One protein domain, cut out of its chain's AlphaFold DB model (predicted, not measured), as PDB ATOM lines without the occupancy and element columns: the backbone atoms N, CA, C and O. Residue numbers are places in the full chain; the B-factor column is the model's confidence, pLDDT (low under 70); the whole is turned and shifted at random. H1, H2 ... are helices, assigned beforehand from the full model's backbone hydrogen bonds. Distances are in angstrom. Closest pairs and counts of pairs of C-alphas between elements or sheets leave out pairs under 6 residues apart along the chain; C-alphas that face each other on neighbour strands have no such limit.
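This is residues 1882 to 1989 of the 2034 residues of the protein "ATP pyrophosphate-lyase" of Paracoccidioides lutzii (strain ATCC MYA-826 / Pb01) (UniProt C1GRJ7). Two long helices, H1 and H3, lie side by side and run the same way as a loose core; H5 meets the last residues of H3 at a steep angle, and its residues 1983 to 1989 stick out as an arm. From the end of H1 a long loop folds back to the small helix H2, which touches no helix, while the four-residue H4 sits near the end of H1. The printed part has 108 residues, with five named helices in the order H1, H2, H3, H4, H5 and no named strand: all helix. It is loose, with a radius of gyration of the C-alphas of 18.3 A, and only just elongated, spanning 60 by 30 by 23 A.

Start with H1, residues 1882 to 1902, which touches H3, residues 1929 to 1956; their closest C-alphas are those of Ala 1891 and Val 1943, 5.2 A apart. They run the same way at a shallow tilt of 33 degrees, only just short of steep. H2, residues 1914 to 1922, is apart from both. H4, residues 1965 to 1968, is close to H1 but not clearly touching, the closest C-alphas being those of Leu 1901 and Ile 1968, 7.3 A apart. Look then at H5, residues 1972 to 1989: its residues 1972 to 1979 alone touch residues 1953 to 1956 of H3, closest at the C-alphas of Met 1956 and Ile 1975, 6.8 A, at a steep tilt of 56 degrees. In H1, H2, H3 and H5 every O i to N i+4 pair is within hydrogen-bond range; H4 is too short for such a pair.

Find C-alpha 1882 at (156.767, 191.271, 103.026), where H1 begins its 29.9 A. H3 is 40.5 A long, and H5 runs 25.5 A to C-alpha 1989 at (178.750, 238.697, 98.360).

The C-alphas farthest apart, those of Gln 1922 and Leu 1989, are 61.0 A apart. The printed part has no cut, and the link from H1 to H2 is long. Confidence is low, under 70, at residues 1903 to 1932, 1961 and 1963 to 1965.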
ATOM      1  N   ASP A1882     156.682 190.721 104.386       70.41
ATOM      2  CA  ASP A1882     156.767 191.271 103.026       70.41
ATOM      3  C   ASP A1882     156.872 192.809 103.006       70.41
ATOM      4  O   ASP A1882     157.569 193.357 102.157       70.41
ATOM      5  N   LEU A1883     156.270 193.535 103.960       75.83
ATOM      6  CA  LEU A1883     156.441 194.990 104.088       75.83
ATOM      7  C   LEU A1883     157.861 195.352 104.540       75.83
ATOM      8  O   LEU A1883     158.468 196.256 103.964       75.83
ATOM      9  N   VAL A1884     158.427 194.608 105.497       72.28
ATOM     10  CA  VAL A1884     159.831 194.784 105.921       72.28
ATOM     11  C   VAL A1884     160.787 194.428 104.775       72.28
ATOM     12  O   VAL A1884     161.720 195.180 104.493       72.28
ATOM     13  N   TRP A1885     160.516 193.346 104.036       74.07
ATOM     14  CA  TRP A1885     161.276 192.980 102.834       74.07
ATOM     15  C   TRP A1885     161.165 194.019 101.713       74.07
ATOM     16  O   TRP A1885     162.165 194.308 101.054       74.07
ATOM     17  N   ARG A1886     159.994 194.632 101.505       79.90
ATOM     18  CA  ARG A1886     159.813 195.744 100.558       79.90
ATOM     19  C   ARG A1886     160.595 196.979 100.983       79.90
ATOM     20  O   ARG A1886     161.268 197.559 100.134       79.90
ATOM     21  N   LEU A1887     160.558 197.354 102.263       82.17
ATOM     22  CA  LEU A1887     161.327 198.483 102.790       82.17
ATOM     23  C   LEU A1887     162.835 198.250 102.612       82.17
ATOM     24  O   LEU A1887     163.521 199.108 102.062       82.17
ATOM     25  N   TRP A1888     163.332 197.056 102.953       81.19
ATOM     26  CA  TRP A1888     164.735 196.686 102.736       81.19
ATOM     27  C   TRP A1888     165.113 196.650 101.247       81.19
ATOM     28  O   TRP A1888     166.179 197.120 100.859       81.19
ATOM     29  N   THR A1889     164.211 196.183 100.378       81.34
ATOM     30  CA  THR A1889     164.400 196.220  98.917       81.34
ATOM     31  C   THR A1889     164.441 197.656  98.381       81.34
ATOM     32  O   THR A1889     165.172 197.933  97.430       81.34
ATOM     33  N   VAL A1890     163.689 198.591  98.972       83.97
ATOM     34  CA  VAL A1890     163.773 200.024  98.646       83.97
ATOM     35  C   VAL A1890     165.097 200.612  99.135       83.97
ATOM     36  O   VAL A1890     165.769 201.265  98.338       83.97
ATOM     37  N   ALA A1891     165.520 200.320 100.370       83.86
ATOM     38  CA  ALA A1891     166.810 200.752 100.913       83.86
ATOM     39  C   ALA A1891     167.986 200.269 100.043       83.86
ATOM     40  O   ALA A1891     168.744 201.087  99.532       83.86
ATOM     41  N   LEU A1892     168.071 198.965  99.750       81.26
ATOM     42  CA  LEU A1892     169.110 198.387  98.885       81.26
ATOM     43  C   LEU A1892     169.108 198.974  97.464       81.26
ATOM     44  O   LEU A1892     170.166 199.137  96.859       81.26
ATOM     45  N   ARG A1893     167.936 199.307  96.903       81.65
ATOM     46  CA  ARG A1893     167.845 199.946  95.577       81.65
ATOM     47  C   ARG A1893     168.257 201.416  95.599       81.65
ATOM     48  O   ARG A1893     168.809 201.881  94.605       81.65
ATOM     49  N   LEU A1894     167.998 202.130  96.693       84.33
ATOM     50  CA  LEU A1894     168.479 203.494  96.902       84.33
ATOM     51  C   LEU A1894     169.998 203.511  97.114       84.33
ATOM     52  O   LEU A1894     170.678 204.285  96.451       84.33
ATOM     53  N   GLU A1895     170.542 202.606  97.927       81.93
ATOM     54  CA  GLU A1895     171.988 202.442  98.133       81.93
ATOM     55  C   GLU A1895     172.716 202.072  96.839       81.93
ATOM     56  O   GLU A1895     173.707 202.709  96.489       81.93
ATOM     57  N   ALA A1896     172.195 201.104  96.076       76.47
ATOM     58  CA  ALA A1896     172.745 200.739  94.772       76.47
ATOM     59  C   ALA A1896     172.746 201.922  93.790       76.47
ATOM     60  O   ALA A1896     173.675 202.065  92.997       76.47
ATOM     61  N   PHE A1897     171.727 202.786  93.848       81.71
ATOM     62  CA  PHE A1897     171.653 203.993  93.030       81.71
ATOM     63  C   PHE A1897     172.637 205.070  93.512       81.71
ATOM     64  O   PHE A1897     173.368 205.616  92.693       81.71
ATOM     65  N   CYS A1898     172.736 205.329  94.818       80.73
ATOM     66  CA  CYS A1898     173.718 206.251  95.398       80.73
ATOM     67  C   CYS A1898     175.165 205.819  95.104       80.73
ATOM     68  O   CYS A1898     175.960 206.639  94.653       80.73
ATOM     69  N   SER A1899     175.482 204.534  95.281       77.63
ATOM     70  CA  SER A1899     176.802 203.954  95.004       77.63
ATOM     71  C   SER A1899     177.168 204.045  93.516       77.63
ATOM     72  O   SER A1899     178.251 204.524  93.179       77.63
ATOM     73  N   ALA A1900     176.233 203.712  92.617       75.81
ATOM     74  CA  ALA A1900     176.410 203.874  91.171       75.81
ATOM     75  C   ALA A1900     176.482 205.346  90.707       75.81
ATOM     76  O   ALA A1900     176.855 205.600  89.561       75.81
ATOM     77  N   LEU A1901     176.124 206.308  91.568       77.93
ATOM     78  CA  LEU A1901     176.305 207.744  91.338       77.93
ATOM     79  C   LEU A1901     177.626 208.296  91.914       77.93
ATOM     80  O   LEU A1901     177.971 209.438  91.605       77.93
ATOM     81  N   GLU A1902     178.349 207.535  92.742       73.38
ATOM     82  CA  GLU A1902     179.657 207.925  93.294       73.38
ATOM     83  C   GLU A1902     180.822 207.261  92.554       73.38
ATOM     84  O   GLU A1902     181.658 207.968  91.994       73.38
ATOM     85  N   ASN A1903     180.862 205.924  92.492       65.32
ATOM     86  CA  ASN A1903     181.987 205.189  91.909       65.32
ATOM     87  C   ASN A1903     181.678 204.675  90.497       65.32
ATOM     88  O   ASN A1903     181.155 203.573  90.305       65.32
ATOM     89  N   PHE A1904     182.095 205.434  89.478       55.16
ATOM     90  CA  PHE A1904     182.104 204.947  88.097       55.16
ATOM     91  C   PHE A1904     183.224 203.935  87.831       55.16
ATOM     92  O   PHE A1904     184.271 204.257  87.274       55.16
ATOM     93  N   GLY A1905     182.961 202.671  88.158       58.19
ATOM     94  CA  GLY A1905     183.784 201.549  87.705       58.19
ATOM     95  C   GLY A1905     183.407 200.222  88.350       58.19
ATOM     96  O   GLY A1905     183.304 199.207  87.663       58.19
ATOM     97  N   GLU A1906     183.141 200.232  89.655       52.78
ATOM     98  CA  GLU A1906     182.937 199.008  90.429       52.78
ATOM     99  C   GLU A1906     181.458 198.618  90.511       52.78
ATOM    100  O   GLU A1906     180.723 198.992  91.421       52.78
ATOM    101  N   ILE A1907     181.018 197.803  89.547       42.49
ATOM    102  CA  ILE A1907     179.705 197.142  89.579       42.49
ATOM    103  C   ILE A1907     179.781 195.970  90.576       42.49
ATOM    104  O   ILE A1907     179.858 194.803  90.191       42.49
ATOM    105  N   GLY A1908     179.819 196.301  91.869       50.51
ATOM    106  CA  GLY A1908     180.131 195.380  92.962       50.51
ATOM    107  C   GLY A1908     179.244 195.575  94.189       50.51
ATOM    108  O   GLY A1908     179.732 195.938  95.255       50.51
ATOM    109  N   LEU A1909     177.941 195.299  94.064       46.56
ATOM    110  CA  LEU A1909     177.063 195.174  95.232       46.56
ATOM    111  C   LEU A1909     177.565 194.034  96.129       46.56
ATOM    112  O   LEU A1909     177.421 192.856  95.793       46.56
ATOM    113  N   ARG A1910     178.130 194.390  97.287       47.29
ATOM    114  CA  ARG A1910     178.426 193.440  98.364       47.29
ATOM    115  C   ARG A1910     177.098 192.806  98.783       47.29
ATOM    116  O   ARG A1910     176.190 193.525  99.199       47.29
ATOM    117  N   GLN A1911     176.955 191.488  98.636       49.22
ATOM    118  CA  GLN A1911     175.759 190.809  99.133       49.22
ATOM    119  C   GLN A1911     175.688 191.015 100.655       49.22
ATOM    120  O   GLN A1911     176.679 190.731 101.333       49.22
ATOM    121  N   PRO A1912     174.576 191.539 101.202       44.59
ATOM    122  CA  PRO A1912     174.414 191.646 102.644       44.59
ATOM    123  C   PRO A1912     174.335 190.239 103.245       44.59
ATOM    124  O   PRO A1912     173.783 189.330 102.622       44.59
ATOM    125  N   GLU A1913     174.873 190.054 104.451       43.38
ATOM    126  CA  GLU A1913     174.854 188.750 105.111       43.38
ATOM    127  C   GLU A1913     173.415 188.297 105.368       43.38
ATOM    128  O   GLU A1913     172.712 188.828 106.229       43.38
ATOM    129  N   MET A1914     172.970 187.288 104.617       55.30
ATOM    130  CA  MET A1914     171.607 186.776 104.745       55.30
ATOM    131  C   MET A1914     171.358 186.094 106.094       55.30
ATOM    132  O   MET A1914     170.212 186.036 106.514       55.30
ATOM    133  N   GLY A1915     172.400 185.653 106.813       59.94
ATOM    134  CA  GLY A1915     172.279 184.866 108.047       59.94
ATOM    135  C   GLY A1915     171.350 185.468 109.107       59.94
ATOM    136  O   GLY A1915     170.500 184.757 109.639       59.94
ATOM    137  N   LEU A1916     171.435 186.779 109.371       56.27
ATOM    138  CA  LEU A1916     170.571 187.425 110.368       56.27
ATOM    139  C   LEU A1916     169.103 187.506 109.903       56.27
ATOM    140  O   LEU A1916     168.185 187.341 110.699       56.27
ATOM    141  N   ILE A1917     168.868 187.722 108.607       54.73
ATOM    142  CA  ILE A1917     167.522 187.894 108.032       54.73
ATOM    143  C   ILE A1917     166.867 186.542 107.703       54.73
ATOM    144  O   ILE A1917     165.646 186.410 107.789       54.73
ATOM    145  N   ASP A1918     167.658 185.511 107.411       61.81
ATOM    146  CA  ASP A1918     167.182 184.134 107.322       61.81
ATOM    147  C   ASP A1918     166.888 183.556 108.716       61.81
ATOM    148  O   ASP A1918     165.919 182.813 108.853       61.81
ATOM    149  N   ALA A1919     167.602 183.970 109.773       58.24
ATOM    150  CA  ALA A1919     167.191 183.690 111.152       58.24
ATOM    151  C   ALA A1919     165.831 184.341 111.488       58.24
ATOM    152  O   ALA A1919     164.947 183.667 112.017       58.24
ATOM    153  N   VAL A1920     165.613 185.606 111.090       56.46
ATOM    154  CA  VAL A1920     164.303 186.288 111.207       56.46
ATOM    155  C   VAL A1920     163.207 185.559 110.414       56.46
ATOM    156  O   VAL A1920     162.101 185.383 110.920       56.46
ATOM    157  N   LYS A1921     163.501 185.064 109.202       55.01
ATOM    158  CA  LYS A1921     162.566 184.237 108.412       55.01
ATOM    159  C   LYS A1921     162.271 182.873 109.039       55.01
ATOM    160  O   LYS A1921     161.161 182.376 108.877       55.01
ATOM    161  N   GLN A1922     163.245 182.246 109.700       61.93
ATOM    162  CA  GLN A1922     163.086 180.913 110.289       61.93
ATOM    163  C   GLN A1922     162.408 180.933 111.667       61.93
ATOM    164  O   GLN A1922     161.827 179.920 112.051       61.93
ATOM    165  N   ARG A1923     162.447 182.054 112.405       56.21
ATOM    166  CA  ARG A1923     161.813 182.183 113.733       56.21
ATOM    167  C   ARG A1923     160.916 183.427 113.856       56.21
ATOM    168  O   ARG A1923     161.231 184.326 114.638       56.21
ATOM    169  N   PRO A1924     159.759 183.470 113.166       51.62
ATOM    170  CA  PRO A1924     158.819 184.602 113.179       51.62
ATOM    171  C   PRO A1924     158.026 184.762 114.502       51.62
ATOM    172  O   PRO A1924     156.871 185.178 114.482       51.62
ATOM    173  N   GLY A1925     158.614 184.402 115.649       56.63
ATOM    174  CA  GLY A1925     157.961 184.436 116.966       56.63
ATOM    175  C   GLY A1925     158.885 184.379 118.192       56.63
ATOM    176  O   GLY A1925     158.376 184.332 119.305       56.63
ATOM    177  N   GLU A1926     160.217 184.379 118.030       56.37
ATOM    178  CA  GLU A1926     161.172 184.481 119.160       56.37
ATOM    179  C   GLU A1926     161.847 185.860 119.274       56.37
ATOM    180  O   GLU A1926     162.491 186.161 120.277       56.37
ATOM    181  N   LEU A1927     161.724 186.704 118.248       56.96
ATOM    182  CA  LEU A1927     162.269 188.059 118.256       56.96
ATOM    183  C   LEU A1927     161.349 188.968 119.069       56.96
ATOM    184  O   LEU A1927     160.180 189.124 118.725       56.96
ATOM    185  N   SER A1928     161.881 189.581 120.125       61.05
ATOM    186  CA  SER A1928     161.154 190.607 120.871       61.05
ATOM    187  C   SER A1928     160.942 191.856 120.014       61.05
ATOM    188  O   SER A1928     161.771 192.185 119.158       61.05
ATOM    189  N   ASP A1929     159.862 192.592 120.284       65.21
ATOM    190  CA  ASP A1929     159.488 193.781 119.507       65.21
ATOM    191  C   ASP A1929     160.614 194.826 119.450       65.21
ATOM    192  O   ASP A1929     160.777 195.497 118.437       65.21
ATOM    193  N   ALA A1930     161.466 194.905 120.478       68.68
ATOM    194  CA  ALA A1930     162.651 195.766 120.496       68.68
ATOM    195  C   ALA A1930     163.670 195.443 119.380       68.68
ATOM    196  O   ALA A1930     164.304 196.353 118.841       68.68
ATOM    197  N   VAL A1931     163.819 194.172 118.987       68.38
ATOM    198  CA  VAL A1931     164.697 193.768 117.870       68.38
ATOM    199  C   VAL A1931     164.033 194.059 116.521       68.38
ATOM    200  O   VAL A1931     164.704 194.470 115.578       68.38
ATOM    201  N   VAL A1932     162.707 193.918 116.423       69.98
ATOM    202  CA  VAL A1932     161.952 194.276 115.207       69.98
ATOM    203  C   VAL A1932     161.940 195.796 114.998       69.98
ATOM    204  O   VAL A1932     162.169 196.263 113.883       69.98
ATOM    205  N   LEU A1933     161.749 196.575 116.066       72.74
ATOM    206  CA  LEU A1933     161.784 198.037 116.052       72.74
ATOM    207  C   LEU A1933     163.167 198.566 115.669       72.74
ATOM    208  O   LEU A1933     163.260 199.355 114.734       72.74
ATOM    209  N   SER A1934     164.240 198.084 116.305       72.95
ATOM    210  CA  SER A1934     165.610 198.498 115.952       72.95
ATOM    211  C   SER A1934     166.015 198.075 114.532       72.95
ATOM    212  O   SER A1934     166.721 198.818 113.848       72.95
ATOM    213  N   LEU A1935     165.508 196.943 114.020       74.03
ATOM    214  CA  LEU A1935     165.664 196.579 112.609       74.03
ATOM    215  C   LEU A1935     164.950 197.581 111.684       74.03
ATOM    216  O   LEU A1935     165.535 197.999 110.686       74.03
ATOM    217  N   ILE A1936     163.714 197.983 112.000       81.45
ATOM    218  CA  ILE A1936     162.946 198.968 111.219       81.45
ATOM    219  C   ILE A1936     163.609 200.351 111.271       81.45
ATOM    220  O   ILE A1936     163.785 200.974 110.226       81.45
ATOM    221  N   GLU A1937     164.044 200.808 112.444       79.60
ATOM    222  CA  GLU A1937     164.762 202.074 112.648       79.60
ATOM    223  C   GLU A1937     166.070 202.125 111.834       79.60
ATOM    224  O   GLU A1937     166.368 203.120 111.163       79.60
ATOM    225  N   HIS A1938     166.801 201.007 111.774       81.33
ATOM    226  CA  HIS A1938     167.971 200.857 110.909       81.33
ATOM    227  C   HIS A1938     167.625 200.884 109.404       81.33
ATOM    228  O   HIS A1938     168.412 201.388 108.605       81.33
ATOM    229  N   GLN A1939     166.452 200.394 108.981       82.29
ATOM    230  CA  GLN A1939     166.012 200.541 107.584       82.29
ATOM    231  C   GLN A1939     165.576 201.976 107.254       82.29
ATOM    232  O   GLN A1939     165.910 202.481 106.182       82.29
ATOM    233  N   VAL A1940     164.865 202.653 108.164       84.23
ATOM    234  CA  VAL A1940     164.425 204.046 107.978       84.23
ATOM    235  C   VAL A1940     165.633 204.974 107.841       84.23
ATOM    236  O   VAL A1940     165.739 205.681 106.841       84.23
ATOM    237  N   THR A1941     166.606 204.892 108.750       83.15
ATOM    238  CA  THR A1941     167.824 205.728 108.704       83.15
ATOM    239  C   THR A1941     168.674 205.508 107.439       83.15
ATOM    240  O   THR A1941     169.300 206.450 106.938       83.15
ATOM    241  N   ARG A1942     168.654 204.306 106.841       86.19
ATOM    242  CA  ARG A1942     169.282 204.016 105.530       86.19
ATOM    243  C   ARG A1942     168.529 204.640 104.352       86.19
ATOM    244  O   ARG A1942     169.150 205.173 103.430       86.19
ATOM    245  N   VAL A1943     167.196 204.633 104.390       87.89
ATOM    246  CA  VAL A1943     166.365 205.335 103.397       87.89
ATOM    247  C   VAL A1943     166.556 206.851 103.506       87.89
ATOM    248  O   VAL A1943     166.749 207.511 102.485       87.89
ATOM    249  N   GLU A1944     166.582 207.405 104.721       87.08
ATOM    250  CA  GLU A1944     166.796 208.836 104.973       87.08
ATOM    251  C   GLU A1944     168.183 209.317 104.538       87.08
ATOM    252  O   GLU A1944     168.298 210.358 103.891       87.08
ATOM    253  N   THR A1945     169.252 208.576 104.843       84.64
ATOM    254  CA  THR A1945     170.607 208.937 104.388       84.64
ATOM    255  C   THR A1945     170.706 208.930 102.863       84.64
ATOM    256  O   THR A1945     171.199 209.900 102.285       84.64
ATOM    257  N   CYS A1946     170.145 207.925 102.182       86.01
ATOM    258  CA  CYS A1946     170.088 207.922 100.717       86.01
ATOM    259  C   CYS A1946     169.238 209.071 100.148       86.01
ATOM    260  O   CYS A1946     169.646 209.712  99.177       86.01
ATOM    261  N   ALA A1947     168.081 209.366 100.747       87.04
ATOM    262  CA  ALA A1947     167.221 210.473 100.331       87.04
ATOM    263  C   ALA A1947     167.921 211.834 100.493       87.04
ATOM    264  O   ALA A1947     167.854 212.670  99.589       87.04
ATOM    265  N   ASN A1948     168.656 212.040 101.589       85.02
ATOM    266  CA  ASN A1948     169.450 213.246 101.821       85.02
ATOM    267  C   ASN A1948     170.590 213.388 100.798       85.02
ATOM    268  O   ASN A1948     170.724 214.447 100.183       85.02
ATOM    269  N   THR A1949     171.351 212.320 100.531       85.31
ATOM    270  CA  THR A1949     172.406 212.307  99.498       85.31
ATOM    271  C   THR A1949     171.854 212.644  98.111       85.31
ATOM    272  O   THR A1949     172.430 213.465  97.393       85.31
ATOM    273  N   LEU A1950     170.700 212.079  97.736       85.23
ATOM    274  CA  LEU A1950     170.034 212.385  96.467       85.23
ATOM    275  C   LEU A1950     169.476 213.814  96.414       85.23
ATOM    276  O   LEU A1950     169.552 214.447  95.363       85.23
ATOM    277  N   THR A1951     168.971 214.344  97.529       85.40
ATOM    278  CA  THR A1951     168.441 215.715  97.611       85.40
ATOM    279  C   THR A1951     169.562 216.749  97.490       85.40
ATOM    280  O   THR A1951     169.440 217.688  96.708       85.40
ATOM    281  N   ILE A1952     170.698 216.546  98.165       84.83
ATOM    282  CA  ILE A1952     171.888 217.404  98.033       84.83
ATOM    283  C   ILE A1952     172.438 217.350  96.599       84.83
ATOM    284  O   ILE A1952     172.677 218.396  95.993       84.83
ATOM    285  N   ARG A1953     172.567 216.148  96.013       85.78
ATOM    286  CA  ARG A1953     172.985 215.982  94.610       85.78
ATOM    287  C   ARG A1953     172.006 216.669  93.643       85.78
ATOM    288  O   ARG A1953     172.467 217.285  92.690       85.78
ATOM    289  N   HIS A1954     170.696 216.653  93.914       84.14
ATOM    290  CA  HIS A1954     169.693 217.366  93.112       84.14
ATOM    291  C   HIS A1954     169.776 218.895  93.240       84.14
ATOM    292  O   HIS A1954     169.641 219.585  92.233       84.14
ATOM    293  N   MET A1955     170.010 219.433  94.442       81.30
ATOM    294  CA  MET A1955     170.154 220.883  94.644       81.30
ATOM    295  C   MET A1955     171.379 221.438  93.903       81.30
ATOM    296  O   MET A1955     171.274 222.469  93.247       81.30
ATOM    297  N   MET A1956     172.511 220.727  93.946       78.47
ATOM    298  CA  MET A1956     173.743 221.141  93.259       78.47
ATOM    299  C   MET A1956     173.725 220.847  91.751       78.47
ATOM    300  O   MET A1956     174.265 221.616  90.958       78.47
ATOM    301  N   ARG A1957     173.118 219.728  91.331       76.34
ATOM    302  CA  ARG A1957     172.960 219.334  89.923       76.34
ATOM    303  C   ARG A1957     171.525 218.857  89.664       76.34
ATOM    304  O   ARG A1957     171.252 217.657  89.750       76.34
ATOM    305  N   PRO A1958     170.605 219.771  89.302       76.84
ATOM    306  CA  PRO A1958     169.216 219.423  89.029       76.84
ATOM    307  C   PRO A1958     169.083 218.306  87.990       76.84
ATOM    308  O   PRO A1958     169.675 218.367  86.909       76.84
ATOM    309  N   PHE A1959     168.259 217.303  88.306       74.30
ATOM    310  CA  PHE A1959     167.944 216.154  87.447       74.30
ATOM    311  C   PHE A1959     167.094 216.594  86.234       74.30
ATOM    312  O   PHE A1959     165.893 216.323  86.156       74.30
ATOM    313  N   LYS A1960     167.702 217.314  85.282       73.47
ATOM    314  CA  LYS A1960     167.054 217.743  84.034       73.47
ATOM    315  C   LYS A1960     166.682 216.522  83.183       73.47
ATOM    316  O   LYS A1960     167.471 215.587  83.033       73.47
ATOM    317  N   ARG A1961     165.494 216.544  82.565       67.67
ATOM    318  CA  ARG A1961     165.094 215.538  81.563       67.67
ATOM    319  C   ARG A1961     166.038 215.616  80.360       67.67
ATOM    320  O   ARG A1961     165.979 216.583  79.609       67.67
ATOM    321  N   GLY A1962     166.866 214.591  80.182       71.40
ATOM    322  CA  GLY A1962     167.852 214.496  79.102       71.40
ATOM    323  C   GLY A1962     169.231 214.066  79.597       71.40
ATOM    324  O   GLY A1962     169.919 213.350  78.877       71.40
ATOM    325  N   ASN A1963     169.589 214.420  80.836       67.18
ATOM    326  CA  ASN A1963     170.867 214.041  81.430       67.18
ATOM    327  C   ASN A1963     170.972 212.513  81.559       67.18
ATOM    328  O   ASN A1963     170.091 211.856  82.124       67.18
ATOM    329  N   SER A1964     172.071 211.953  81.064       69.41
ATOM    330  CA  SER A1964     172.449 210.565  81.287       69.41
ATOM    331  C   SER A1964     172.930 210.369  82.728       69.41
ATOM    332  O   SER A1964     173.348 211.318  83.395       69.41
ATOM    333  N   LEU A1965     172.945 209.121  83.213       66.63
ATOM    334  CA  LEU A1965     173.514 208.821  84.533       66.63
ATOM    335  C   LEU A1965     174.982 209.287  84.633       66.63
ATOM    336  O   LEU A1965     175.407 209.706  85.704       66.63
ATOM    337  N   LYS A1966     175.727 209.287  83.513       70.76
ATOM    338  CA  LYS A1966     177.131 209.733  83.435       70.76
ATOM    339  C   LYS A1966     177.336 211.229  83.625       70.76
ATOM    340  O   LYS A1966     178.429 211.634  83.996       70.76
ATOM    341  N   ASP A1967     176.301 212.030  83.413       71.30
ATOM    342  CA  ASP A1967     176.405 213.490  83.434       71.30
ATOM    343  C   ASP A1967     176.177 214.031  84.864       71.30
ATOM    344  O   ASP A1967     176.494 215.178  85.188       71.30
ATOM    345  N   ILE A1968     175.593 213.187  85.726       71.18
ATOM    346  CA  ILE A1968     175.142 213.517  87.083       71.18
ATOM    347  C   ILE A1968     175.979 212.802  88.154       71.18
ATOM    348  O   ILE A1968     176.178 213.339  89.245       71.18
ATOM    349  N   ALA A1969     176.436 211.585  87.858       73.40
ATOM    350  CA  ALA A1969     177.265 210.785  88.744       73.40
ATOM    351  C   ALA A1969     178.695 211.335  88.795       73.40
ATOM    352  O   ALA A1969     179.398 211.433  87.791       73.40
ATOM    353  N   VAL A1970     179.060 211.742  90.001       76.09
ATOM    354  CA  VAL A1970     180.227 212.526  90.397       76.09
ATOM    355  C   VAL A1970     180.418 212.212  91.885       76.09
ATOM    356  O   VAL A1970     179.404 212.225  92.603       76.09
ATOM    357  N   PRO A1971     181.641 211.940  92.376       82.20
ATOM    358  CA  PRO A1971     181.895 211.687  93.792       82.20
ATOM    359  C   PRO A1971     181.266 212.748  94.701       82.20
ATOM    360  O   PRO A1971     181.287 213.945  94.401       82.20
ATOM    361  N   MET A1972     180.693 212.328  95.832       82.08
ATOM    362  CA  MET A1972     180.015 213.262  96.740       82.08
ATOM    363  C   MET A1972     180.987 214.289  97.344       82.08
ATOM    364  O   MET A1972     180.582 215.414  97.629       82.08
ATOM    365  N   SER A1973     182.284 213.959  97.426       83.02
ATOM    366  CA  SER A1973     183.377 214.900  97.710       83.02
ATOM    367  C   SER A1973     183.345 216.134  96.810       83.02
ATOM    368  O   SER A1973     183.494 217.255  97.288       83.02
ATOM    369  N   ASP A1974     183.102 215.955  95.515       83.60
ATOM    370  CA  ASP A1974     183.212 217.022  94.522       83.60
ATOM    371  C   ASP A1974     181.948 217.884  94.509       83.60
ATOM    372  O   ASP A1974     182.015 219.085  94.245       83.60
ATOM    373  N   ILE A1975     180.805 217.285  94.852       83.33
ATOM    374  CA  ILE A1975     179.533 217.980  95.096       83.33
ATOM    375  C   ILE A1975     179.638 218.822  96.375       83.33
ATOM    376  O   ILE A1975     179.232 219.984  96.379       83.33
ATOM    377  N   LEU A1976     180.242 218.283  97.439       83.88
ATOM    378  CA  LEU A1976     180.523 219.015  98.676       83.88
ATOM    379  C   LEU A1976     181.585 220.108  98.474       83.88
ATOM    380  O   LEU A1976     181.462 221.181  99.060       83.88
ATOM    381  N   ASN A1977     182.577 219.895  97.603       83.74
ATOM    382  CA  ASN A1977     183.525 220.934  97.195       83.74
ATOM    383  C   ASN A1977     182.836 222.045  96.380       83.74
ATOM    384  O   ASN A1977     183.047 223.215  96.681       83.74
ATOM    385  N   GLN A1978     181.956 221.709  95.425       82.53
ATOM    386  CA  GLN A1978     181.125 222.689  94.700       82.53
ATOM    387  C   GLN A1978     180.239 223.500  95.668       82.53
ATOM    388  O   GLN A1978     180.212 224.727  95.590       82.53
ATOM    389  N   LEU A1979     179.587 222.844  96.637       84.29
ATOM    390  CA  LEU A1979     178.785 223.503  97.678       84.29
ATOM    391  C   LEU A1979     179.639 224.421  98.570       84.29
ATOM    392  O   LEU A1979     179.207 225.510  98.934       84.29
ATOM    393  N   LYS A1980     180.859 223.997  98.916       82.73
ATOM    394  CA  LYS A1980     181.816 224.765  99.724       82.73
ATOM    395  C   LYS A1980     182.344 225.998  98.983       82.73
ATOM    396  O   LYS A1980     182.496 227.037  99.620       82.73
ATOM    397  N   VAL A1981     182.580 225.896  97.672       83.82
ATOM    398  CA  VAL A1981     182.924 227.042  96.812       83.82
ATOM    399  C   VAL A1981     181.757 228.023  96.768       83.82
ATOM    400  O   VAL A1981     181.947 229.175  97.152       83.82
ATOM    401  N   GLN A1982     180.541 227.567  96.451       80.46
ATOM    402  CA  GLN A1982     179.364 228.443  96.436       80.46
ATOM    403  C   GLN A1982     179.093 229.090  97.800       80.46
ATOM    404  O   GLN A1982     178.794 230.273  97.852       80.46
ATOM    405  N   LEU A1983     179.286 228.386  98.922       79.89
ATOM    406  CA  LEU A1983     179.195 228.985 100.263       79.89
ATOM    407  C   LEU A1983     180.282 230.033 100.560       79.89
ATOM    408  O   LEU A1983     180.080 230.858 101.452       79.89
ATOM    409  N   SER A1984     181.420 230.011  99.858       82.26
ATOM    410  CA  SER A1984     182.464 231.041  99.966       82.26
ATOM    411  C   SER A1984     182.240 232.225  99.021       82.26
ATOM    412  O   SER A1984     182.382 233.360  99.461       82.26
ATOM    413  N   GLU A1985     181.799 231.983  97.781       79.60
ATOM    414  CA  GLU A1985     181.330 233.032  96.857       79.60
ATOM    415  C   GLU A1985     180.151 233.796  97.465       79.60
ATOM    416  O   GLU A1985     180.090 235.021  97.397       79.60
ATOM    417  N   PHE A1986     179.247 233.062  98.117       77.11
ATOM    418  CA  PHE A1986     178.119 233.619  98.837       77.11
ATOM    419  C   PHE A1986     178.588 234.486 100.005       77.11
ATOM    420  O   PHE A1986     178.288 235.666 100.020       77.11
ATOM    421  N   ARG A1987     179.425 233.981 100.924       75.09
ATOM    422  CA  ARG A1987     179.969 234.819 102.016       75.09
ATOM    423  C   ARG A1987     180.678 236.081 101.519       75.09
ATOM    424  O   ARG A1987     180.469 237.138 102.090       75.09
ATOM    425  N   ALA A1988     181.414 236.016 100.413       77.33
ATOM    426  CA  ALA A1988     182.022 237.209  99.823       77.33
ATOM    427  C   ALA A1988     180.993 238.241  99.297       77.33
ATOM    428  O   ALA A1988     181.303 239.433  99.220       77.33
ATOM    429  N   LEU A1989     179.773 237.821  98.933       74.00
ATOM    430  CA  LEU A1989     178.750 238.697  98.360       74.00
ATOM    431  C   LEU A1989     178.137 239.638  99.398       74.00
ATOM    432  O   LEU A1989     178.276 240.850  99.225       74.00
TER     433      LEU A1989